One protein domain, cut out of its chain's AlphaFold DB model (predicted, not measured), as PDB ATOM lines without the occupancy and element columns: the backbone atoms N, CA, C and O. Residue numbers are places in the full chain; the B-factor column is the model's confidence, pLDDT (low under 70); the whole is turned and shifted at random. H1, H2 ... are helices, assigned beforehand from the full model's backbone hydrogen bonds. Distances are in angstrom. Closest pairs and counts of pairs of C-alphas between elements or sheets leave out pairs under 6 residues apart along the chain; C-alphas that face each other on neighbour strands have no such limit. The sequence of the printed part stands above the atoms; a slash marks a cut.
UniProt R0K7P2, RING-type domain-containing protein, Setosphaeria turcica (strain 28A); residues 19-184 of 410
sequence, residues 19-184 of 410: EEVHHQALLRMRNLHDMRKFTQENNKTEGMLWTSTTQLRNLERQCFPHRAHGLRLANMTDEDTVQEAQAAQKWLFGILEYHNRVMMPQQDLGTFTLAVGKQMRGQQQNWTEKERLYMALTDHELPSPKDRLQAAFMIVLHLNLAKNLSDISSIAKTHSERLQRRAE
ATOM      1  N   GLU A  19      40.208  -1.914  48.902       83.12
ATOM      2  CA  GLU A  19      38.818  -2.250  49.221       83.12
ATOM      3  C   GLU A  19      37.847  -1.116  48.868       83.12
ATOM      4  O   GLU A  19      36.811  -1.375  48.261       83.12
ATOM      5  N   GLU A  20      38.215   0.142  49.133       90.00
ATOM      6  CA  GLU A  20      37.373   1.304  48.812       90.00
ATOM      7  C   GLU A  20      37.248   1.503  47.294       90.00
ATOM      8  O   GLU A  20      36.153   1.702  46.768       90.00
ATOM      9  N   VAL A  21      38.357   1.350  46.558       89.88
ATOM     10  CA  VAL A  21      38.343   1.401  45.083       89.88
ATOM     11  C   VAL A  21      37.406   0.332  44.517       89.88
ATOM     12  O   VAL A  21      36.640   0.597  43.588       89.88
ATOM     13  N   HIS A  22      37.458  -0.878  45.076       89.56
ATOM     14  CA  HIS A  22      36.618  -1.985  44.642       89.56
ATOM     15  C   HIS A  22      35.136  -1.749  44.966       89.56
ATOM     16  O   HIS A  22      34.284  -1.963  44.104       89.56
ATOM     17  N   HIS A  23      34.826  -1.249  46.165       92.31
ATOM     18  CA  HIS A  23      33.462  -0.917  46.571       92.31
ATOM     19  C   HIS A  23      32.821   0.120  45.637       92.31
ATOM     20  O   HIS A  23      31.738  -0.106  45.089       92.31
ATOM     21  N   GLN A  24      33.534   1.215  45.366       92.88
ATOM     22  CA  GLN A  24      33.091   2.250  44.431       92.88
ATOM     23  C   GLN A  24      32.918   1.700  43.008       92.88
ATOM     24  O   GLN A  24      31.946   2.032  42.328       92.88
ATOM     25  N   ALA A  25      33.806   0.811  42.551       92.00
ATOM     26  CA  ALA A  25      33.671   0.172  41.243       92.00
ATOM     27  C   ALA A  25      32.404  -0.702  41.141       92.00
ATOM     28  O   ALA A  25      31.725  -0.677  40.114       92.00
ATOM     29  N   LEU A  26      32.034  -1.429  42.201       91.38
ATOM     30  CA  LEU A  26      30.795  -2.217  42.241       91.38
ATOM     31  C   LEU A  26      29.536  -1.338  42.227       91.38
ATOM     32  O   LEU A  26      28.564  -1.669  41.544       91.38
ATOM     33  N   LEU A  27      29.549  -0.196  42.920       93.44
ATOM     34  CA  LEU A  27      28.453   0.776  42.850       93.44
ATOM     35  C   LEU A  27      28.264   1.291  41.415       93.44
ATOM     36  O   LEU A  27      27.146   1.358  40.901       93.44
ATOM     37  N   ARG A  28      29.374   1.591  40.738       95.06
ATOM     38  CA  ARG A  28      29.387   2.047  39.342       95.06
ATOM     39  C   ARG A  28      28.871   0.963  38.389       95.06
ATOM     40  O   ARG A  28      28.088   1.274  37.494       95.06
ATOM     41  N   MET A  29      29.201  -0.308  38.631       93.06
ATOM     42  CA  MET A  29      28.628  -1.451  37.902       93.06
ATOM     43  C   MET A  29      27.103  -1.531  38.035       93.06
ATOM     44  O   MET A  29      26.418  -1.758  37.037       93.06
ATOM     45  N   ARG A  30      26.556  -1.311  39.239       93.00
ATOM     46  CA  ARG A  30      25.100  -1.268  39.450       93.00
ATOM     47  C   ARG A  30      24.462  -0.128  38.653       93.00
ATOM     48  O   ARG A  30      23.531  -0.369  37.893       93.00
ATOM     49  N   ASN A  31      25.033   1.074  38.728       93.62
ATOM     50  CA  ASN A  31      24.553   2.223  37.953       93.62
ATOM     51  C   ASN A  31      24.623   1.986  36.435       93.62
ATOM     52  O   ASN A  31      23.744   2.442  35.706       93.62
ATOM     53  N   LEU A  32      25.645   1.267  35.951       93.44
ATOM     54  CA  LEU A  32      25.754   0.883  34.543       93.44
ATOM     55  C   LEU A  32      24.631  -0.077  34.134       93.44
ATOM     56  O   LEU A  32      24.086   0.060  33.040       93.44
ATOM     57  N   HIS A  33      24.276  -1.030  34.996       90.50
ATOM     58  CA  HIS A  33      23.150  -1.935  34.761       90.50
ATOM     59  C   HIS A  33      21.821  -1.171  34.676       90.50
ATOM     60  O   HIS A  33      21.083  -1.349  33.705       90.50
ATOM     61  N   ASP A  34      21.563  -0.262  35.618       90.62
ATOM     62  CA  ASP A  34      20.356   0.575  35.618       90.62
ATOM     63  C   ASP A  34      20.276   1.455  34.360       90.62
ATOM     64  O   ASP A  34      19.216   1.586  33.747       90.62
ATOM     65  N   MET A  35      21.412   2.013  33.928       91.19
ATOM     66  CA  MET A  35      21.515   2.794  32.692       91.19
ATOM     67  C   MET A  35      21.213   1.933  31.457       91.19
ATOM     68  O   MET A  35      20.403   2.327  30.617       91.19
ATOM     69  N   ARG A  36      21.790   0.727  31.366       89.81
ATOM     70  CA  ARG A  36      21.522  -0.222  30.269       89.81
ATOM     71  C   ARG A  36      20.036  -0.570  30.184       89.81
ATOM     72  O   ARG A  36      19.453  -0.467  29.104       89.81
ATOM     73  N   LYS A  37      19.409  -0.901  31.316       88.88
ATOM     74  CA  LYS A  37      17.969  -1.182  31.393       88.88
ATOM     75  C   LYS A  37      17.138   0.017  30.929       88.88
ATOM     76  O   LYS A  37      16.292  -0.126  30.052       88.88
ATOM     77  N   PHE A  38      17.459   1.215  31.421       89.31
ATOM     78  CA  PHE A  38      16.798   2.454  31.010       89.31
ATOM     79  C   PHE A  38      16.859   2.685  29.491       89.31
ATOM     80  O   PHE A  38      15.855   3.077  28.894       89.31
ATOM     81  N   THR A  39      18.007   2.420  28.855       85.88
ATOM     82  CA  THR A  39      18.154   2.559  27.395       85.88
ATOM     83  C   THR A  39      17.382   1.512  26.593       85.88
ATOM     84  O   THR A  39      16.935   1.828  25.496       85.88
ATOM     85  N   GLN A  40      17.194   0.301  27.128       82.81
ATOM     86  CA  GLN A  40      16.437  -0.772  26.469       82.81
ATOM     87  C   GLN A  40      14.922  -0.551  26.547       82.81
ATOM     88  O   GLN A  40      14.209  -0.823  25.588       82.81
ATOM     89  N   GLU A  41      14.425  -0.048  27.678       82.75
ATOM     90  CA  GLU A  41      12.986   0.153  27.905       82.75
ATOM     91  C   GLU A  41      12.438   1.396  27.184       82.75
ATOM     92  O   GLU A  41      11.246   1.480  26.889       82.75
ATOM     93  N   ASN A  42      13.299   2.367  26.865       75.62
ATOM     94  CA  ASN A  42      12.899   3.632  26.262       75.62
ATOM     95  C   ASN A  42      13.388   3.746  24.812       75.62
ATOM     96  O   ASN A  42      14.396   4.391  24.533       75.62
ATOM     97  N   ASN A  43      12.594   3.245  23.859       61.19
ATOM     98  CA  ASN A  43      12.844   3.366  22.408       61.19
ATOM     99  C   ASN A  43      12.911   4.822  21.876       61.19
ATOM    100  O   ASN A  43      13.105   5.036  20.684       61.19
ATOM    101  N   LYS A  44      12.720   5.836  22.735       65.19
ATOM    102  CA  LYS A  44      12.778   7.275  22.412       65.19
ATOM    103  C   LYS A  44      13.856   8.035  23.200       65.19
ATOM    104  O   LYS A  44      13.768   9.257  23.316       65.19
ATOM    105  N   THR A  45      14.863   7.357  23.754       65.25
ATOM    106  CA  THR A  45      15.976   8.017  24.471       65.25
ATOM    107  C   THR A  45      16.733   9.031  23.604       65.25
ATOM    108  O   THR A  45      17.245  10.015  24.137       65.25
ATOM    109  N   GLU A  46      16.735   8.875  22.275       63.31
ATOM    110  CA  GLU A  46      17.337   9.843  21.347       63.31
ATOM    111  C   GLU A  46      16.673  11.236  21.430       63.31
ATOM    112  O   GLU A  46      17.348  12.260  21.467       63.31
ATOM    113  N   GLY A  47      15.356  11.332  21.604       65.69
ATOM    114  CA  GLY A  47      14.690  12.637  21.753       65.69
ATOM    115  C   GLY A  47      14.925  13.332  23.104       65.69
ATOM    116  O   GLY A  47      14.451  14.446  23.306       65.69
ATOM    117  N   MET A  48      15.599  12.679  24.062       73.19
ATOM    118  CA  MET A  48      15.666  13.130  25.461       73.19
ATOM    119  C   MET A  48      16.958  13.866  25.842       73.19
ATOM    120  O   MET A  48      17.024  14.435  26.938       73.19
ATOM    121  N   LEU A  49      17.986  13.842  24.988       81.12
ATOM    122  CA  LEU A  49      19.309  14.374  25.336       81.12
ATOM    123  C   LEU A  49      19.371  15.902  25.273       81.12
ATOM    124  O   LEU A  49      20.026  16.508  26.116       81.12
ATOM    125  N   TRP A  50      18.667  16.524  24.325       79.56
ATOM    126  CA  TRP A  50      18.604  17.979  24.183       79.56
ATOM    127  C   TRP A  50      17.417  18.407  23.307       79.56
ATOM    128  O   TRP A  50      16.947  17.634  22.474       79.56
ATOM    129  N   THR A  51      16.936  19.639  23.492       74.94
ATOM    130  CA  THR A  51      15.842  20.232  22.695       74.94
ATOM    131  C   THR A  51      16.214  21.554  22.021       74.94
ATOM    132  O   THR A  51      15.544  21.961  21.077       74.94
ATOM    133  N   SER A  52      17.273  22.240  22.473       85.62
ATOM    134  CA  SER A  52      17.749  23.498  21.874       85.62
ATOM    135  C   SER A  52      19.255  23.726  22.062       85.62
ATOM    136  O   SER A  52      19.868  23.205  22.996       85.62
ATOM    137  N   THR A  53      19.843  24.571  21.213       87.44
ATOM    138  CA  THR A  53      21.246  25.029  21.299       87.44
ATOM    139  C   THR A  53      21.527  25.777  22.605       87.44
ATOM    140  O   THR A  53      22.562  25.568  23.241       87.44
ATOM    141  N   THR A  54      20.577  26.587  23.077       87.19
ATOM    142  CA  THR A  54      20.653  27.280  24.373       87.19
ATOM    143  C   THR A  54      20.752  26.299  25.540       87.19
ATOM    144  O   THR A  54      21.558  26.502  26.449       87.19
ATOM    145  N   GLN A  55      19.980  25.208  25.509       87.06
ATOM    146  CA  GLN A  55      20.063  24.162  26.528       87.06
ATOM    147  C   GLN A  55      21.439  23.487  26.517       87.06
ATOM    148  O   GLN A  55      22.023  23.315  27.583       87.06
ATOM    149  N   LEU A  56      21.983  23.166  25.339       88.44
ATOM    150  CA  LEU A  56      23.312  22.557  25.203       88.44
ATOM    151  C   LEU A  56      24.420  23.439  25.787       88.44
ATOM    152  O   LEU A  56      25.253  22.957  26.552       88.44
ATOM    153  N   ARG A  57      24.402  24.744  25.492       88.94
ATOM    154  CA  ARG A  57      25.372  25.706  26.044       88.94
ATOM    155  C   ARG A  57      25.249  25.842  27.566       88.94
ATOM    156  O   ARG A  57      26.258  25.963  28.257       88.94
ATOM    157  N   ASN A  58      24.029  25.807  28.103       86.88
ATOM    158  CA  ASN A  58      23.804  25.840  29.550       86.88
ATOM    159  C   ASN A  58      24.274  24.550  30.236       86.88
ATOM    160  O   ASN A  58      24.935  24.625  31.270       86.88
ATOM    161  N   LEU A  59      23.993  23.389  29.641       85.62
ATOM    162  CA  LEU A  59      24.484  22.097  30.119       85.62
ATOM    163  C   LEU A  59      26.017  22.036  30.083       85.62
ATOM    164  O   LEU A  59      26.632  21.569  31.034       85.62
ATOM    165  N   GLU A  60      26.657  22.581  29.043       87.94
ATOM    166  CA  GLU A  60      28.121  22.647  28.963       87.94
ATOM    167  C   GLU A  60      28.721  23.460  30.118       87.94
ATOM    168  O   GLU A  60      29.689  23.023  30.740       87.94
ATOM    169  N   ARG A  61      28.117  24.603  30.465       86.31
ATOM    170  CA  ARG A  61      28.542  25.415  31.619       86.31
ATOM    171  C   ARG A  61      28.410  24.664  32.939       86.31
ATOM    172  O   ARG A  61      29.281  24.792  33.793       86.31
ATOM    173  N   GLN A  62      27.328  23.904  33.103       84.31
ATOM    174  CA  GLN A  62      27.071  23.126  34.315       84.31
ATOM    175  C   GLN A  62      28.046  21.953  34.451       84.31
ATOM    176  O   GLN A  62      28.582  21.729  35.531       84.31
ATOM    177  N   CYS A  63      28.319  21.233  33.360       81.19
ATOM    178  CA  CYS A  63      29.220  20.082  33.373       81.19
ATOM    179  C   CYS A  63      30.711  20.469  33.384       81.19
ATOM    180  O   CYS A  63      31.540  19.665  33.809       81.19
ATOM    181  N   PHE A  64      31.077  21.673  32.920       81.94
ATOM    182  CA  PHE A  64      32.476  22.111  32.791       81.94
ATOM    183  C   PHE A  64      32.732  23.540  33.328       81.94
ATOM    184  O   PHE A  64      33.204  24.400  32.580       81.94
ATOM    185  N   PRO A  65      32.502  23.815  34.628       66.38
ATOM    186  CA  PRO A  65      32.558  25.175  35.183       66.38
ATOM    187  C   PRO A  65      33.970  25.796  35.260       66.38
ATOM    188  O   PRO A  65      34.092  27.013  35.383       66.38
ATOM    189  N   HIS A  66      35.047  24.997  35.187       63.88
ATOM    190  CA  HIS A  66      36.418  25.447  35.505       63.88
ATOM    191  C   HIS A  66      37.492  25.084  34.460       63.88
ATOM    192  O   HIS A  66      38.653  24.863  34.809       63.88
ATOM    193  N   ARG A  67      37.159  25.006  33.165       62.75
ATOM    194  CA  ARG A  67      38.178  24.717  32.136       62.75
ATOM    195  C   ARG A  67      38.963  25.960  31.709       62.75
ATOM    196  O   ARG A  67      38.392  26.933  31.229       62.75
ATOM    197  N   ALA A  68      40.294  25.854  31.766       49.00
ATOM    198  CA  ALA A  68      41.253  26.881  31.343       49.00
ATOM    199  C   ALA A  68      41.214  27.221  29.833       49.00
ATOM    200  O   ALA A  68      41.815  28.203  29.409       49.00
ATOM    201  N   HIS A  69      40.519  26.419  29.015       50.75
ATOM    202  CA  HIS A  69      40.483  26.535  27.548       50.75
ATOM    203  C   HIS A  69      39.129  26.983  26.971       50.75
ATOM    204  O   HIS A  69      38.918  26.889  25.766       50.75
ATOM    205  N   GLY A  70      38.232  27.513  27.807       67.88
ATOM    206  CA  GLY A  70      36.933  28.020  27.361       67.88
ATOM    207  C   GLY A  70      35.910  26.922  27.045       67.88
ATOM    208  O   GLY A  70      36.227  25.738  26.927       67.88
ATOM    209  N   LEU A  71      34.646  27.333  26.959       81.75
ATOM    210  CA  LEU A  71      33.516  26.482  26.585       81.75
ATOM    211  C   LEU A  71      33.504  26.318  25.065       81.75
ATOM    212  O   LEU A  71      33.571  27.310  24.336       81.75
ATOM    213  N   ARG A  72      33.427  25.081  24.578       85.75
ATOM    214  CA  ARG A  72      33.579  24.773  23.155       85.75
ATOM    215  C   ARG A  72      32.382  25.270  22.351       85.75
ATOM    216  O   ARG A  72      32.567  25.853  21.284       85.75
ATOM    217  N   LEU A  73      31.173  25.098  22.882       86.88
ATOM    218  CA  LEU A  73      29.934  25.477  22.195       86.88
ATOM    219  C   LEU A  73      29.675  26.991  22.221       86.88
ATOM    220  O   LEU A  73      28.780  27.474  21.526       86.88
ATOM    221  N   ALA A  74      30.430  27.759  23.017       84.44
ATOM    222  CA  ALA A  74      30.253  29.208  23.120       84.44
ATOM    223  C   ALA A  74      30.612  29.947  21.821       84.44
ATOM    224  O   ALA A  74      30.023  30.985  21.538       84.44
ATOM    225  N   ASN A  75      31.534  29.393  21.029       83.50
ATOM    226  CA  ASN A  75      32.036  30.011  19.797       83.50
ATOM    227  C   ASN A  75      31.476  29.359  18.519       83.50
ATOM    228  O   ASN A  75      31.904  29.706  17.422       83.50
ATOM    229  N   MET A  76      30.560  28.395  18.649       90.38
ATOM    230  CA  MET A  76      29.963  27.675  17.521       90.38
ATOM    231  C   MET A  76      28.637  28.306  17.095       90.38
ATOM    232  O   MET A  76      27.866  28.770  17.943       90.38
ATOM    233  N   THR A  77      28.357  28.266  15.789       92.69
ATOM    234  CA  THR A  77      27.037  28.623  15.251       92.69
ATOM    235  C   THR A  77      25.971  27.651  15.758       92.69
ATOM    236  O   THR A  77      26.274  26.548  16.235       92.69
ATOM    237  N   ASP A  78      24.708  28.064  15.698       90.75
ATOM    238  CA  ASP A  78      23.598  27.213  16.119       90.75
ATOM    239  C   ASP A  78      23.467  25.993  15.194       90.75
ATOM    240  O   ASP A  78      23.286  24.876  15.683       90.75
ATOM    241  N   GLU A  79      23.665  26.173  13.887       91.12
ATOM    242  CA  GLU A  79      23.674  25.091  12.901       91.12
ATOM    243  C   GLU A  79      24.784  24.066  13.177       91.12
ATOM    244  O   GLU A  79      24.504  22.865  13.242       91.12
ATOM    245  N   ASP A  80      26.023  24.518  13.405       91.88
ATOM    246  CA  ASP A  80      27.151  23.624  13.705       91.88
ATOM    247  C   ASP A  80      26.931  22.878  15.026       91.88
ATOM    248  O   ASP A  80      27.225  21.685  15.144       91.88
ATOM    249  N   THR A  81      26.369  23.566  16.024       91.62
ATOM    250  CA  THR A  81      26.040  22.970  17.325       91.62
ATOM    251  C   THR A  81      25.025  21.840  17.166       91.62
ATOM    252  O   THR A  81      25.200  20.775  17.759       91.62
ATOM    253  N   VAL A  82      23.986  22.036  16.347       91.69
ATOM    254  CA  VAL A  82      22.975  21.005  16.064       91.69
ATOM    255  C   VAL A  82      23.590  19.806  15.344       91.69
ATOM    256  O   VAL A  82      23.347  18.666  15.749       91.69
ATOM    257  N   GLN A  83      24.403  20.036  14.311       92.12
ATOM    258  CA  GLN A  83      25.032  18.951  13.551       92.12
ATOM    259  C   GLN A  83      25.961  18.105  14.425       92.12
ATOM    260  O   GLN A  83      25.903  16.872  14.402       92.12
ATOM    261  N   GLU A  84      26.794  18.745  15.240       92.81
ATOM    262  CA  GLU A  84      27.686  18.014  16.132       92.81
ATOM    263  C   GLU A  84      26.950  17.328  17.279       92.81
ATOM    264  O   GLU A  84      27.331  16.223  17.665       92.81
ATOM    265  N   ALA A  85      25.872  17.922  17.794       92.44
ATOM    266  CA  ALA A  85      25.013  17.275  18.778       92.44
ATOM    267  C   ALA A  85      24.383  15.992  18.213       92.44
ATOM    268  O   ALA A  85      24.400  14.956  18.878       92.44
ATOM    269  N   GLN A  86      23.900  16.019  16.967       92.00
ATOM    270  CA  GLN A  86      23.393  14.826  16.280       92.00
ATOM    271  C   GLN A  86      24.491  13.770  16.079       92.00
ATOM    272  O   GLN A  86      24.273  12.583  16.333       92.00
ATOM    273  N   ALA A  87      25.693  14.186  15.669       91.75
ATOM    274  CA  ALA A  87      26.825  13.277  15.498       91.75
ATOM    275  C   ALA A  87      27.266  12.642  16.831       91.75
ATOM    276  O   ALA A  87      27.468  11.429  16.898       91.75
ATOM    277  N   ALA A  88      27.364  13.439  17.898       93.38
ATOM    278  CA  ALA A  88      27.693  12.993  19.251       93.38
ATOM    279  C   ALA A  88      26.662  11.998  19.784       93.38
ATOM    280  O   ALA A  88      27.024  10.955  20.323       93.38
ATOM    281  N   GLN A  89      25.380  12.284  19.578       92.00
ATOM    282  CA  GLN A  89      24.296  11.391  19.952       92.00
ATOM    283  C   GLN A  89      24.405  10.039  19.242       92.00
ATOM    284  O   GLN A  89      24.416   8.996  19.898       92.00
ATOM    285  N   LYS A  90      24.529  10.056  17.911       90.88
ATOM    286  CA  LYS A  90      24.646   8.836  17.107       90.88
ATOM    287  C   LYS A  90      25.874   8.016  17.503       90.88
ATOM    288  O   LYS A  90      25.797   6.792  17.595       90.88
ATOM    289  N   TRP A  91      26.996   8.687  17.760       93.19
ATOM    290  CA  TRP A  91      28.226   8.045  18.217       93.19
ATOM    291  C   TRP A  91      28.050   7.408  19.600       93.19
ATOM    292  O   TRP A  91      28.402   6.244  19.781       93.19
ATOM    293  N   LEU A  92      27.458   8.129  20.560       93.19
ATOM    294  CA  LEU A  92      27.237   7.634  21.920       93.19
ATOM    295  C   LEU A  92      26.406   6.351  21.912       93.19
ATOM    296  O   LEU A  92      26.840   5.343  22.468       93.19
ATOM    297  N   PHE A  93      25.242   6.372  21.260       90.69
ATOM    298  CA  PHE A  93      24.370   5.200  21.217       90.69
ATOM    299  C   PHE A  93      24.996   4.041  20.439       90.69
ATOM    300  O   PHE A  93      24.937   2.910  20.915       90.69
ATOM    301  N   GLY A  94      25.682   4.308  19.322       88.88
ATOM    302  CA  GLY A  94      26.387   3.264  18.573       88.88
ATOM    303  C   GLY A  94      27.478   2.566  19.393       88.88
ATOM    304  O   GLY A  94      27.605   1.340  19.352       88.88
ATOM    305  N   ILE A  95      28.244   3.320  20.188       91.38
ATOM    306  CA  ILE A  95      29.277   2.762  21.072       91.38
ATOM    307  C   ILE A  95      28.666   2.019  22.262       91.38
ATOM    308  O   ILE A  95      29.152   0.943  22.615       91.38
ATOM    309  N   LEU A  96      27.601   2.550  22.869       90.06
ATOM    310  CA  LEU A  96      26.892   1.870  23.955       90.06
ATOM    311  C   LEU A  96      26.304   0.538  23.490       90.06
ATOM    312  O   LEU A  96      26.483  -0.473  24.168       90.06
ATOM    313  N   GLU A  97      25.659   0.511  22.325       87.31
ATOM    314  CA  GLU A  97      25.125  -0.714  21.734       87.31
ATOM    315  C   GLU A  97      26.235  -1.741  21.487       87.31
ATOM    316  O   GLU A  97      26.118  -2.897  21.898       87.31
ATOM    317  N   TYR A  98      27.343  -1.316  20.873       86.88
ATOM    318  CA  TYR A  98      28.494  -2.182  20.633       86.88
ATOM    319  C   TYR A  98      29.071  -2.753  21.933       86.88
ATOM    320  O   TYR A  98      29.239  -3.968  22.063       86.88
ATOM    321  N   HIS A  99      29.340  -1.907  22.929       89.44
ATOM    322  CA  HIS A  99      29.884  -2.371  24.201       89.44
ATOM    323  C   HIS A  99      28.904  -3.264  24.964       89.44
ATOM    324  O   HIS A  99      29.349  -4.218  25.587       89.44
ATOM    325  N   ASN A 100      27.593  -3.033  24.880       85.94
ATOM    326  CA  ASN A 100      26.603  -3.926  25.488       85.94
ATOM    327  C   ASN A 100      26.623  -5.335  24.874       85.94
ATOM    328  O   ASN A 100      26.320  -6.297  25.573       85.94
ATOM    329  N   ARG A 101      26.988  -5.465  23.591       81.88
ATOM    330  CA  ARG A 101      27.111  -6.762  22.905       81.88
ATOM    331  C   ARG A 101      28.460  -7.452  23.144       81.88
ATOM    332  O   ARG A 101      28.527  -8.672  23.064       81.88
ATOM    333  N   VAL A 102      29.534  -6.689  23.367       84.19
ATOM    334  CA  VAL A 102      30.916  -7.214  23.340       84.19
ATOM    335  C   VAL A 102      31.609  -7.205  24.698       84.19
ATOM    336  O   VAL A 102      32.457  -8.061  24.951       84.19
ATOM    337  N   MET A 103      31.302  -6.240  25.564       84.31
ATOM    338  CA  MET A 103      31.994  -6.120  26.842       84.31
ATOM    339  C   MET A 103      31.435  -7.085  27.878       84.31
ATOM    340  O   MET A 103      30.248  -7.079  28.198       84.31
ATOM    341  N   MET A 104      32.340  -7.868  28.455       86.81
ATOM    342  CA  MET A 104      32.025  -8.761  29.563       86.81
ATOM    343  C   MET A 104      32.015  -7.988  30.894       86.81
ATOM    344  O   MET A 104      32.807  -7.051  31.055       86.81
ATOM    345  N   PRO A 105      31.221  -8.404  31.899       85.75
ATOM    346  CA  PRO A 105      31.160  -7.736  33.204       85.75
ATOM    347  C   PRO A 105      32.525  -7.542  33.884       85.75
ATOM    348  O   PRO A 105      32.753  -6.546  34.567       85.75
ATOM    349  N   GLN A 106      33.467  -8.464  33.668       87.50
ATOM    350  CA  GLN A 106      34.828  -8.379  34.204       87.50
ATOM    351  C   GLN A 106      35.628  -7.228  33.574       87.50
ATOM    352  O   GLN A 106      36.429  -6.585  34.252       87.50
ATOM    353  N   GLN A 107      35.405  -6.941  32.289       88.62
ATOM    354  CA  GLN A 107      36.055  -5.831  31.588       88.62
ATOM    355  C   GLN A 107      35.482  -4.480  32.033       88.62
ATOM    356  O   GLN A 107      36.239  -3.517  32.189       88.62
ATOM    357  N   ASP A 108      34.167  -4.413  32.269       88.94
ATOM    358  CA  ASP A 108      33.516  -3.238  32.860       88.94
ATOM    359  C   ASP A 108      34.097  -2.965  34.262       88.94
ATOM    360  O   ASP A 108      34.591  -1.867  34.529       88.94
ATOM    361  N   LEU A 109      34.161  -3.989  35.124       90.38
ATOM    362  CA  LEU A 109      34.721  -3.878  36.476       90.38
ATOM    363  C   LEU A 109      36.193  -3.438  36.472       90.38
ATOM    364  O   LEU A 109      36.588  -2.585  37.271       90.38
ATOM    365  N   GLY A 110      37.005  -3.988  35.565       90.00
ATOM    366  CA  GLY A 110      38.397  -3.571  35.385       90.00
ATOM    367  C   GLY A 110      38.514  -2.100  34.974       90.00
ATOM    368  O   GLY A 110      39.326  -1.367  35.540       90.00
ATOM    369  N   THR A 111      37.652  -1.646  34.058       93.12
ATOM    370  CA  THR A 111      37.594  -0.239  33.622       93.12
ATOM    371  C   THR A 111      37.261   0.684  34.799       93.12
ATOM    372  O   THR A 111      37.961   1.675  35.016       93.12
ATOM    373  N   PHE A 112      36.251   0.344  35.607       95.25
ATOM    374  CA  PHE A 112      35.880   1.146  36.777       95.25
ATOM    375  C   PHE A 112      36.954   1.144  37.862       95.25
ATOM    376  O   PHE A 112      37.275   2.201  38.392       95.25
ATOM    377  N   THR A 113      37.559  -0.007  38.157       93.25
ATOM    378  CA  THR A 113      38.625  -0.114  39.168       93.25
ATOM    379  C   THR A 113      39.802   0.808  38.829       93.25
ATOM    380  O   THR A 113      40.324   1.511  39.696       93.25
ATOM    381  N   LEU A 114      40.194   0.863  37.551       94.00
ATOM    382  CA  LEU A 114      41.245   1.764  37.075       94.00
ATOM    383  C   LEU A 114      40.827   3.239  37.168       94.00
ATOM    384  O   LEU A 114      41.582   4.056  37.706       94.00
ATOM    385  N   ALA A 115      39.629   3.577  36.686       95.75
ATOM    386  CA  ALA A 115      39.133   4.951  36.656       95.75
ATOM    387  C   ALA A 115      38.919   5.533  38.064       95.75
ATOM    388  O   ALA A 115      39.398   6.634  38.344       95.75
ATOM    389  N   VAL A 116      38.285   4.777  38.964       95.19
ATOM    390  CA  VAL A 116      38.094   5.135  40.380       95.19
ATOM    391  C   VAL A 116      39.443   5.275  41.077       95.19
ATOM    392  O   VAL A 116      39.684   6.261  41.770       95.19
ATOM    393  N   GLY A 117      40.374   4.344  40.842       93.38
ATOM    394  CA  GLY A 117      41.718   4.437  41.404       93.38
ATOM    395  C   GLY A 117      42.433   5.734  41.003       93.38
ATOM    396  O   GLY A 117      43.083   6.361  41.839       93.38
ATOM    397  N   LYS A 118      42.294   6.172  39.743       94.81
ATOM    398  CA  LYS A 118      42.799   7.477  39.277       94.81
ATOM    399  C   LYS A 118      42.062   8.639  39.949       94.81
ATOM    400  O   LYS A 118      42.716   9.588  40.373       94.81
ATOM    401  N   GLN A 119      40.737   8.556  40.095       93.38
ATOM    402  CA  GLN A 119      39.919   9.583  40.751       93.38
ATOM    403  C   GLN A 119      40.377   9.852  42.182       93.38
ATOM    404  O   GLN A 119      40.628  10.999  42.539       93.38
ATOM    405  N   MET A 120      40.538   8.791  42.973       91.94
ATOM    406  CA  MET A 120      40.916   8.878  44.385       91.94
ATOM    407  C   MET A 120      42.341   9.407  44.593       91.94
ATOM    408  O   MET A 120      42.649   9.940  45.652       91.94
ATOM    409  N   ARG A 121      43.209   9.297  43.580       92.25
ATOM    410  CA  ARG A 121      44.551   9.903  43.579       92.25
ATOM    411  C   ARG A 121      44.574  11.338  43.037       92.25
ATOM    412  O   ARG A 121      45.657  11.887  42.861       92.25
ATOM    413  N   GLY A 122      43.422  11.924  42.697       89.56
ATOM    414  CA  GLY A 122      43.356  13.240  42.054       89.56
ATOM    415  C   GLY A 122      43.934  13.258  40.631       89.56
ATOM    416  O   GLY A 122      44.424  14.284  40.173       89.56
ATOM    417  N   GLN A 123      43.915  12.119  39.931       92.12
ATOM    418  CA  GLN A 123      44.492  11.926  38.590       92.12
ATOM    419  C   GLN A 123      43.419  11.803  37.494       92.12
ATOM    420  O   GLN A 123      43.601  11.083  36.511       92.12
ATOM    421  N   GLN A 124      42.284  12.483  37.651       89.69
ATOM    422  CA  GLN A 124      41.149  12.434  36.714       89.69
ATOM    423  C   GLN A 124      41.522  12.935  35.305       89.69
ATOM    424  O   GLN A 124      40.987  12.477  34.296       89.69
ATOM    425  N   GLN A 125      42.508  13.827  35.212       87.50
ATOM    426  CA  GLN A 125      43.106  14.290  33.961       87.50
ATOM    427  C   GLN A 125      43.703  13.145  33.126       87.50
ATOM    428  O   GLN A 125      43.664  13.215  31.900       87.50
ATOM    429  N   ASN A 126      44.153  12.062  33.774       91.44
ATOM    430  CA  ASN A 126      44.746  10.879  33.138       91.44
ATOM    431  C   ASN A 126      43.707   9.811  32.753       91.44
ATOM    432  O   ASN A 126      44.061   8.657  32.470       91.44
ATOM    433  N   TRP A 127      42.417  10.142  32.797       93.88
ATOM    434  CA  TRP A 127      41.389   9.268  32.252       93.88
ATOM    435  C   TRP A 127      41.499   9.175  30.729       93.88
ATOM    436  O   TRP A 127      41.674  10.175  30.041       93.88
ATOM    437  N   THR A 128      41.359   7.967  30.201       93.62
ATOM    438  CA  THR A 128      41.087   7.730  28.780       93.62
ATOM    439  C   THR A 128      39.681   8.220  28.433       93.62
ATOM    440  O   THR A 128      38.830   8.380  29.309       93.62
ATOM    441  N   GLU A 129      39.390   8.422  27.154       92.31
ATOM    442  CA  GLU A 129      38.066   8.828  26.664       92.31
ATOM    443  C   GLU A 129      36.985   7.832  27.103       92.31
ATOM    444  O   GLU A 129      35.906   8.237  27.533       92.31
ATOM    445  N   LYS A 130      37.312   6.532  27.083       92.00
ATOM    446  CA  LYS A 130      36.439   5.466  27.587       92.00
ATOM    447  C   LYS A 130      36.181   5.611  29.086       92.00
ATOM    448  O   LYS A 130      35.031   5.557  29.503       92.00
ATOM    449  N   GLU A 131      37.222   5.807  29.893       94.94
ATOM    450  CA  GLU A 131      37.059   5.997  31.340       94.94
ATOM    451  C   GLU A 131      36.213   7.244  31.635       94.94
ATOM    452  O   GLU A 131      35.267   7.150  32.407       94.94
ATOM    453  N   ARG A 132      36.464   8.379  30.965       94.50
ATOM    454  CA  ARG A 132      35.652   9.604  31.127       94.50
ATOM    455  C   ARG A 132      34.179   9.354  30.816       94.50
ATOM    456  O   ARG A 132      33.314   9.748  31.594       94.50
ATOM    457  N   LEU A 133      33.907   8.677  29.702       94.62
ATOM    458  CA  LEU A 133      32.549   8.346  29.284       94.62
ATOM    459  C   LEU A 133      31.841   7.458  30.315       94.62
ATOM    460  O   LEU A 133      30.734   7.770  30.744       94.62
ATOM    461  N   TYR A 134      32.480   6.367  30.736       94.94
ATOM    462  CA  TYR A 134      31.876   5.415  31.669       94.94
ATOM    463  C   TYR A 134      31.731   5.977  33.081       94.94
ATOM    464  O   TYR A 134      30.749   5.666  33.756       94.94
ATOM    465  N   MET A 135      32.648   6.838  33.524       95.88
ATOM    466  CA  MET A 135      32.503   7.543  34.796       95.88
ATOM    467  C   MET A 135      31.327   8.529  34.762       95.88
ATOM    468  O   MET A 135      30.584   8.590  35.736       95.88
ATOM    469  N   ALA A 136      31.076   9.211  33.640       94.69
ATOM    470  CA  ALA A 136      29.889  10.059  33.487       94.69
ATOM    471  C   ALA A 136      28.581   9.243  33.446       94.69
ATOM    472  O   ALA A 136      27.617   9.570  34.135       94.69
ATOM    473  N   LEU A 137      28.563   8.124  32.711       94.38
ATOM    474  CA  LEU A 137      27.396   7.231  32.605       94.38
ATOM    475  C   LEU A 137      26.972   6.594  33.933       94.38
ATOM    476  O   LEU A 137      25.850   6.108  34.058       94.38
ATOM    477  N   THR A 138      27.876   6.545  34.906       95.50
ATOM    478  CA  THR A 138      27.665   5.831  36.169       95.50
ATOM    479  C   THR A 138      27.711   6.742  37.381       95.50
ATOM    480  O   THR A 138      27.822   6.246  38.505       95.50
ATOM    481  N   ASP A 139      27.632   8.059  37.173       93.62
ATOM    482  CA  ASP A 139      27.796   9.018  38.254       93.62
ATOM    483  C   ASP A 139      26.770   8.855  39.364       93.62
ATOM    484  O   ASP A 139      25.571   8.968  39.134       93.62
ATOM    485  N   HIS A 140      27.252   8.535  40.568       90.06
ATOM    486  CA  HIS A 140      26.391   8.325  41.726       90.06
ATOM    487  C   HIS A 140      25.901   9.649  42.314       90.06
ATOM    488  O   HIS A 140      24.886   9.649  43.002       90.06
ATOM    489  N   GLU A 141      26.574  10.764  42.007       89.31
ATOM    490  CA  GLU A 141      26.095  12.112  42.336       89.31
ATOM    491  C   GLU A 141      24.863  12.495  41.499       89.31
ATOM    492  O   GLU A 141      24.049  13.315  41.918       89.31
ATOM    493  N   LEU A 142      24.683  11.854  40.337       90.00
ATOM    494  CA  LEU A 142      23.514  12.024  39.483       90.00
ATOM    495  C   LEU A 142      22.472  10.941  39.813       90.00
ATOM    496  O   LEU A 142      22.731   9.748  39.604       90.00
ATOM    497  N   PRO A 143      21.283  11.307  40.328       85.75
ATOM    498  CA  PRO A 143      20.332  10.332  40.853       85.75
ATOM    499  C   PRO A 143      19.609   9.547  39.754       85.75
ATOM    500  O   PRO A 143      19.265   8.386  39.973       85.75
ATOM    501  N   SER A 144      19.385  10.137  38.572       90.81
ATOM    502  CA  SER A 144      18.621   9.487  37.502       90.81
ATOM    503  C   SER A 144      19.506   8.951  36.361       90.81
ATOM    504  O   SER A 144      20.494   9.590  35.980       90.81
ATOM    505  N   PRO A 145      19.139   7.811  35.734       90.94
ATOM    506  CA  PRO A 145      19.807   7.318  34.526       90.94
ATOM    507  C   PRO A 145      19.802   8.325  33.369       90.94
ATOM    508  O   PRO A 145      20.748   8.373  32.586       90.94
ATOM    509  N   LYS A 146      18.755   9.155  33.283       91.19
ATOM    510  CA  LYS A 146      18.635  10.211  32.275       91.19
ATOM    511  C   LYS A 146      19.712  11.280  32.457       91.19
ATOM    512  O   LYS A 146      20.363  11.632  31.477       91.19
ATOM    513  N   ASP A 147      19.930  11.751  33.683       90.69
ATOM    514  CA  ASP A 147      20.925  12.795  33.964       90.69
ATOM    515  C   ASP A 147      22.343  12.280  33.691       90.69
ATOM    516  O   ASP A 147      23.151  12.966  33.067       90.69
ATOM    517  N   ARG A 148      22.626  11.023  34.060       93.38
ATOM    518  CA  ARG A 148      23.896  10.348  33.737       93.38
ATOM    519  C   ARG A 148      24.120  10.231  32.230       93.38
ATOM    520  O   ARG A 148      25.224  10.472  31.741       93.38
ATOM    521  N   LEU A 149      23.075   9.883  31.478       92.69
ATOM    522  CA  LEU A 149      23.140   9.797  30.020       92.69
ATOM    523  C   LEU A 149      23.351  11.179  29.378       92.69
ATOM    524  O   LEU A 149      24.133  11.298  28.437       92.69
ATOM    525  N   GLN A 150      22.715  12.227  29.907       91.88
ATOM    526  CA  GLN A 150      22.946  13.611  29.479       91.88
ATOM    527  C   GLN A 150      24.378  14.070  29.782       91.88
ATOM    528  O   GLN A 150      25.026  14.644  28.908       91.88
ATOM    529  N   ALA A 151      24.919  13.754  30.961       92.31
ATOM    530  CA  ALA A 151      26.310  14.049  31.306       92.31
ATOM    531  C   ALA A 151      27.294  13.339  30.360       92.31
ATOM    532  O   ALA A 151      28.224  13.955  29.836       92.31
ATOM    533  N   ALA A 152      27.056  12.059  30.069       94.25
ATOM    534  CA  ALA A 152      27.843  11.290  29.110       94.25
ATOM    535  C   ALA A 152      27.776  11.879  27.693       94.25
ATOM    536  O   ALA A 152      28.803  12.034  27.033       94.25
ATOM    537  N   PHE A 153      26.584  12.268  27.243       94.69
ATOM    538  CA  PHE A 153      26.395  12.967  25.976       94.69
ATOM    539  C   PHE A 153      27.177  14.286  25.924       94.69
ATOM    540  O   PHE A 153      27.871  14.543  24.939       94.69
ATOM    541  N   MET A 154      27.163  15.071  27.003       93.00
ATOM    542  CA  MET A 154      27.951  16.301  27.087       93.00
ATOM    543  C   MET A 154      29.459  16.042  27.036       93.00
ATOM    544  O   MET A 154      30.178  16.834  26.434       93.00
ATOM    545  N   ILE A 155      29.954  14.926  27.584       92.88
ATOM    546  CA  ILE A 155      31.361  14.512  27.430       92.88
ATOM    547  C   ILE A 155      31.686  14.221  25.960       92.88
ATOM    548  O   ILE A 155      32.699  14.710  25.456       92.88
ATOM    549  N   VAL A 156      30.829  13.468  25.261       93.94
ATOM    550  CA  VAL A 156      31.012  13.135  23.835       93.94
ATOM    551  C   VAL A 156      31.025  14.397  22.975       93.94
ATOM    552  O   VAL A 156      31.915  14.552  22.134       93.94
ATOM    553  N   LEU A 157      30.074  15.303  23.205       92.94
ATOM    554  CA  LEU A 157      29.940  16.554  22.465       92.94
ATOM    555  C   LEU A 157      31.097  17.514  22.764       92.94
ATOM    556  O   LEU A 157      31.751  18.005  21.846       92.94
ATOM    557  N   HIS A 158      31.413  17.755  24.036       90.25
ATOM    558  CA  HIS A 158      32.459  18.702  24.424       90.25
ATOM    559  C   HIS A 158      33.855  18.255  23.963       90.25
ATOM    560  O   HIS A 158      34.658  19.080  23.533       90.25
ATOM    561  N   LEU A 159      34.149  16.951  24.001       90.19
ATOM    562  CA  LEU A 159      35.429  16.404  23.530       90.19
ATOM    563  C   LEU A 159      35.443  16.078  22.028       90.19
ATOM    564  O   LEU A 159      36.450  15.579  21.527       90.19
ATOM    565  N   ASN A 160      34.340  16.337  21.318       91.81
ATOM    566  CA  ASN A 160      34.135  15.982  19.914       91.81
ATOM    567  C   ASN A 160      34.527  14.527  19.593       91.81
ATOM    568  O   ASN A 160      35.206  14.246  18.600       91.81
ATOM    569  N   LEU A 161      34.132  13.584  20.458       92.94
ATOM    570  CA  LEU A 161      34.527  12.178  20.308       92.94
ATOM    571  C   LEU A 161      33.973  11.570  19.016       92.94
ATOM    572  O   LEU A 161      34.631  10.724  18.419       92.94
ATOM    573  N   ALA A 162      32.819  12.049  18.538       92.00
ATOM    574  CA  ALA A 162      32.242  11.611  17.271       92.00
ATOM    575  C   ALA A 162      33.179  11.830  16.076       92.00
ATOM    576  O   ALA A 162      33.294  10.958  15.214       92.00
ATOM    577  N   LYS A 163      33.872  12.972  16.045       92.56
ATOM    578  CA  LYS A 163      34.853  13.292  15.006       92.56
ATOM    579  C   LYS A 163      36.211  12.659  15.292       92.56
ATOM    580  O   LYS A 163      36.801  12.067  14.396       92.56
ATOM    581  N   ASN A 164      36.692  12.772  16.531       91.06
ATOM    582  CA  ASN A 164      38.039  12.340  16.918       91.06
ATOM    583  C   ASN A 164      38.199  10.812  16.941       91.06
ATOM    584  O   ASN A 164      39.304  10.312  16.764       91.06
ATOM    585  N   LEU A 165      37.106  10.076  17.156       91.44
ATOM    586  CA  LEU A 165      37.064   8.614  17.236       91.44
ATOM    587  C   LEU A 165      36.086   8.031  16.201       91.44
ATOM    588  O   LEU A 165      35.374   7.056  16.476       91.44
ATOM    589  N   SER A 166      36.019   8.637  15.015       87.94
ATOM    590  CA  SER A 166      35.170   8.179  13.908       87.94
ATOM    591  C   SER A 166      35.552   6.767  13.433       87.94
ATOM    592  O   SER A 166      34.670   5.943  13.175       87.94
ATOM    593  N   ASP A 167      36.848   6.442  13.436       87.69
ATOM    594  CA  ASP A 167      37.368   5.107  13.107       87.69
ATOM    595  C   ASP A 167      36.874   4.031  14.083       87.69
ATOM    596  O   ASP A 167      36.536   2.919  13.681       87.69
ATOM    597  N   ILE A 168      36.748   4.357  15.374       84.06
ATOM    598  CA  ILE A 168      36.232   3.409  16.374       84.06
ATOM    599  C   ILE A 168      34.768   3.083  16.086       84.06
ATOM    600  O   ILE A 168      34.368   1.925  16.183       84.06
ATOM    601  N   SER A 169      33.972   4.075  15.680       82.94
ATOM    602  CA  SER A 169      32.576   3.848  15.294       82.94
ATOM    603  C   SER A 169      32.439   2.944  14.069       82.94
ATOM    604  O   SER A 169      31.553   2.088  14.040       82.94
ATOM    605  N   SER A 170      33.310   3.092  13.067       85.00
ATOM    606  CA  SER A 170      33.269   2.241  11.869       85.00
ATOM    607  C   SER A 170      33.644   0.785  12.191       85.00
ATOM    608  O   SER A 170      32.965  -0.147  11.741       85.00
ATOM    609  N   ILE A 171      34.655   0.584  13.044       86.38
ATOM    610  CA  ILE A 171      35.069  -0.734  13.543       86.38
ATOM    611  C   ILE A 171      33.960  -1.361  14.393       86.38
ATOM    612  O   ILE A 171      33.581  -2.508  14.147       86.38
ATOM    613  N   ALA A 172      33.408  -0.610  15.350       85.12
ATOM    614  CA  ALA A 172      32.330  -1.056  16.231       85.12
ATOM    615  C   ALA A 172      31.107  -1.512  15.427       85.12
ATOM    616  O   ALA A 172      30.610  -2.619  15.633       85.12
ATOM    617  N   LYS A 173      30.680  -0.715  14.439       84.00
ATOM    618  CA  LYS A 173      29.579  -1.069  13.537       84.00
ATOM    619  C   LYS A 173      29.865  -2.362  12.770       84.00
ATOM    620  O   LYS A 173      29.059  -3.288  12.804       84.00
ATOM    621  N   THR A 174      31.034  -2.456  12.133       85.56
ATOM    622  CA  THR A 174      31.431  -3.645  11.358       85.56
ATOM    623  C   THR A 174      31.444  -4.904  12.228       85.56
ATOM    624  O   THR A 174      31.000  -5.972  11.805       85.56
ATOM    625  N   HIS A 175      31.955  -4.798  13.453       84.88
ATOM    626  CA  HIS A 175      32.026  -5.924  14.374       84.88
ATOM    627  C   HIS A 175      30.642  -6.310  14.923       84.88
ATOM    628  O   HIS A 175      30.320  -7.498  14.954       84.88
ATOM    629  N   SER A 176      29.795  -5.336  15.273       82.12
ATOM    630  CA  SER A 176      28.392  -5.570  15.654       82.12
ATOM    631  C   SER A 176      27.615  -6.307  14.566       82.12
ATOM    632  O   SER A 176      26.936  -7.288  14.865       82.12
ATOM    633  N   GLU A 177      27.749  -5.888  13.305       84.00
ATOM    634  CA  GLU A 177      27.102  -6.552  12.168       84.00
ATOM    635  C   GLU A 177      27.587  -7.998  12.002       84.00
ATOM    636  O   GLU A 177      26.788  -8.896  11.742       84.00
ATOM    637  N   ARG A 178      28.887  -8.257  12.184       85.19
ATOM    638  CA  ARG A 178      29.442  -9.622  12.125       85.19
ATOM    639  C   ARG A 178      28.906 -10.512  13.241       85.19
ATOM    640  O   ARG A 178      28.550 -11.656  12.970       85.19
ATOM    641  N   LEU A 179      28.847 -10.001  14.471       81.56
ATOM    642  CA  LEU A 179      28.293 -10.739  15.609       81.56
ATOM    643  C   LEU A 179      26.815 -11.055  15.401       81.56
ATOM    644  O   LEU A 179      26.400 -12.187  15.622       81.56
ATOM    645  N   GLN A 180      26.048 -10.085  14.909       82.44
ATOM    646  CA  GLN A 180      24.638 -10.281  14.607       82.44
ATOM    647  C   GLN A 180      24.431 -11.331  13.514       82.44
ATOM    648  O   GLN A 180      23.673 -12.273  13.719       82.44
ATOM    649  N   ARG A 181      25.166 -11.246  12.399       82.69
ATOM    650  CA  ARG A 181      25.107 -12.270  11.342       82.69
ATOM    651  C   ARG A 181      25.458 -13.658  11.870       82.69
ATOM    652  O   ARG A 181      24.843 -14.634  11.463       82.69
ATOM    653  N   ARG A 182      26.445 -13.760  12.767       77.94
ATOM    654  CA  ARG A 182      26.811 -15.035  13.394       77.94
ATOM    655  C   ARG A 182      25.661 -15.590  14.236       77.94
ATOM    656  O   ARG A 182      25.319 -16.751  14.050       77.94
ATOM    657  N   ALA A 183      25.056 -14.764  15.087       80.56
ATOM    658  CA  ALA A 183      23.908 -15.156  15.904       80.56
ATOM    659  C   ALA A 183      22.701 -15.572  15.043       80.56
ATOM    660  O   ALA A 183      22.044 -16.565  15.333       80.56
ATOM    661  N   GLU A 184      22.440 -14.867  13.939       84.88
ATOM    662  CA  GLU A 184      21.382 -15.221  12.985       84.88
ATOM    663  C   GLU A 184      21.651 -16.564  12.286       84.88
ATOM    664  O   GLU A 184      20.731 -17.358  12.099       84.88
TER     665      GLU A 184
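Overview. This is residues 19 to 184 of the 410 residues of the protein "RING-type domain-containing protein" of Setosphaeria turcica (strain 28A) (UniProt R0K7P2). A helical hairpin, H7 and H8, makes the core; the long helix H1 crosses both of its helices, the long helix H5 crosses H8 at residues 153 to 157 and nearly meets H1 at a corner, and the shorter H3 packs across H8, with the short H4 packed on H3. H6 packs on H1 and H7, the short H9 packs on H5 close to H8, and H10 packs on H5 with residues 169 to 176, apart from both helices of the hairpin. The printed part has 166 residues with ten named helices, H1 to H10 in chain order, and no named strand; the class is all helix, and the packing is mostly crossed. It is compact, with a radius of gyration of the C-alphas of 16.1 A, and rounded, spanning 43 by 42 by 28 A.

Arrangement. H5, residues 78 to 102, and H8, residues 145 to 158, are the hubs, touching four helices each. They touch each other at a steep tilt of 61 degrees, opposite ways, the closest C-alphas being those of Ala 88 and Leu 157, 5.3 A apart. H8 and H7, residues 129 to 137, are a hairpin at a shallow tilt of 29 degrees, with C-alphas 137 and 148 4.8 A apart. H10, residues 166 to 184, touches H5 at a steep tilt of 41 degrees, the same way, C-alphas 98 and 172 being closest at 5.9 A. H9, residues 161 to 164, touches H5 too, C-alphas 88 and 162 being closest at 5.2 A. H3, residues 53 to 63, is about perpendicular to H8 at 81 degrees and touches it, C-alphas 60 and 154 being closest at 6.6 A. H4, residues 72 to 75, touches H3, C-alphas 57 and 73 being closest at 6.0 A. H1, residues 19 to 41, touches H8 about perpendicular at 84 degrees, C-alphas 35 and 145 being closest at 5.2 A. H6, residues 105 to 120, touches H1 at a steep tilt of 55 degrees, C-alphas 25 and 112 being closest at 5.1 A. H2, residues 45 to 48, touches no helix. In H1, H3, H5, H6, H7, H8 and H10 every O i to N i+4 pair is within hydrogen-bond range; H2, H4 and H9 are too short for one.

Along the chain. H5 measures 35.9 A from C-alpha 78 at (23.598, 27.213, 16.119) to C-alpha 102. H1 begins at C-alpha 19, (38.818, -2.250, 49.221), and is 33.6 A long. H10 is 27.2 A long and ends at C-alpha 184, (21.382, -15.221, 12.985). H6 measures 22.3 A and H8 19.8 A.

Size, cuts and confidence. The two C-alphas farthest apart, those of Ala 68 and Glu 184, are 50.0 A apart. The printed part has no cut and no long link. The mean pLDDT of the printed part is 87.4; residues 43 to 47 and 65 to 70 are under 70.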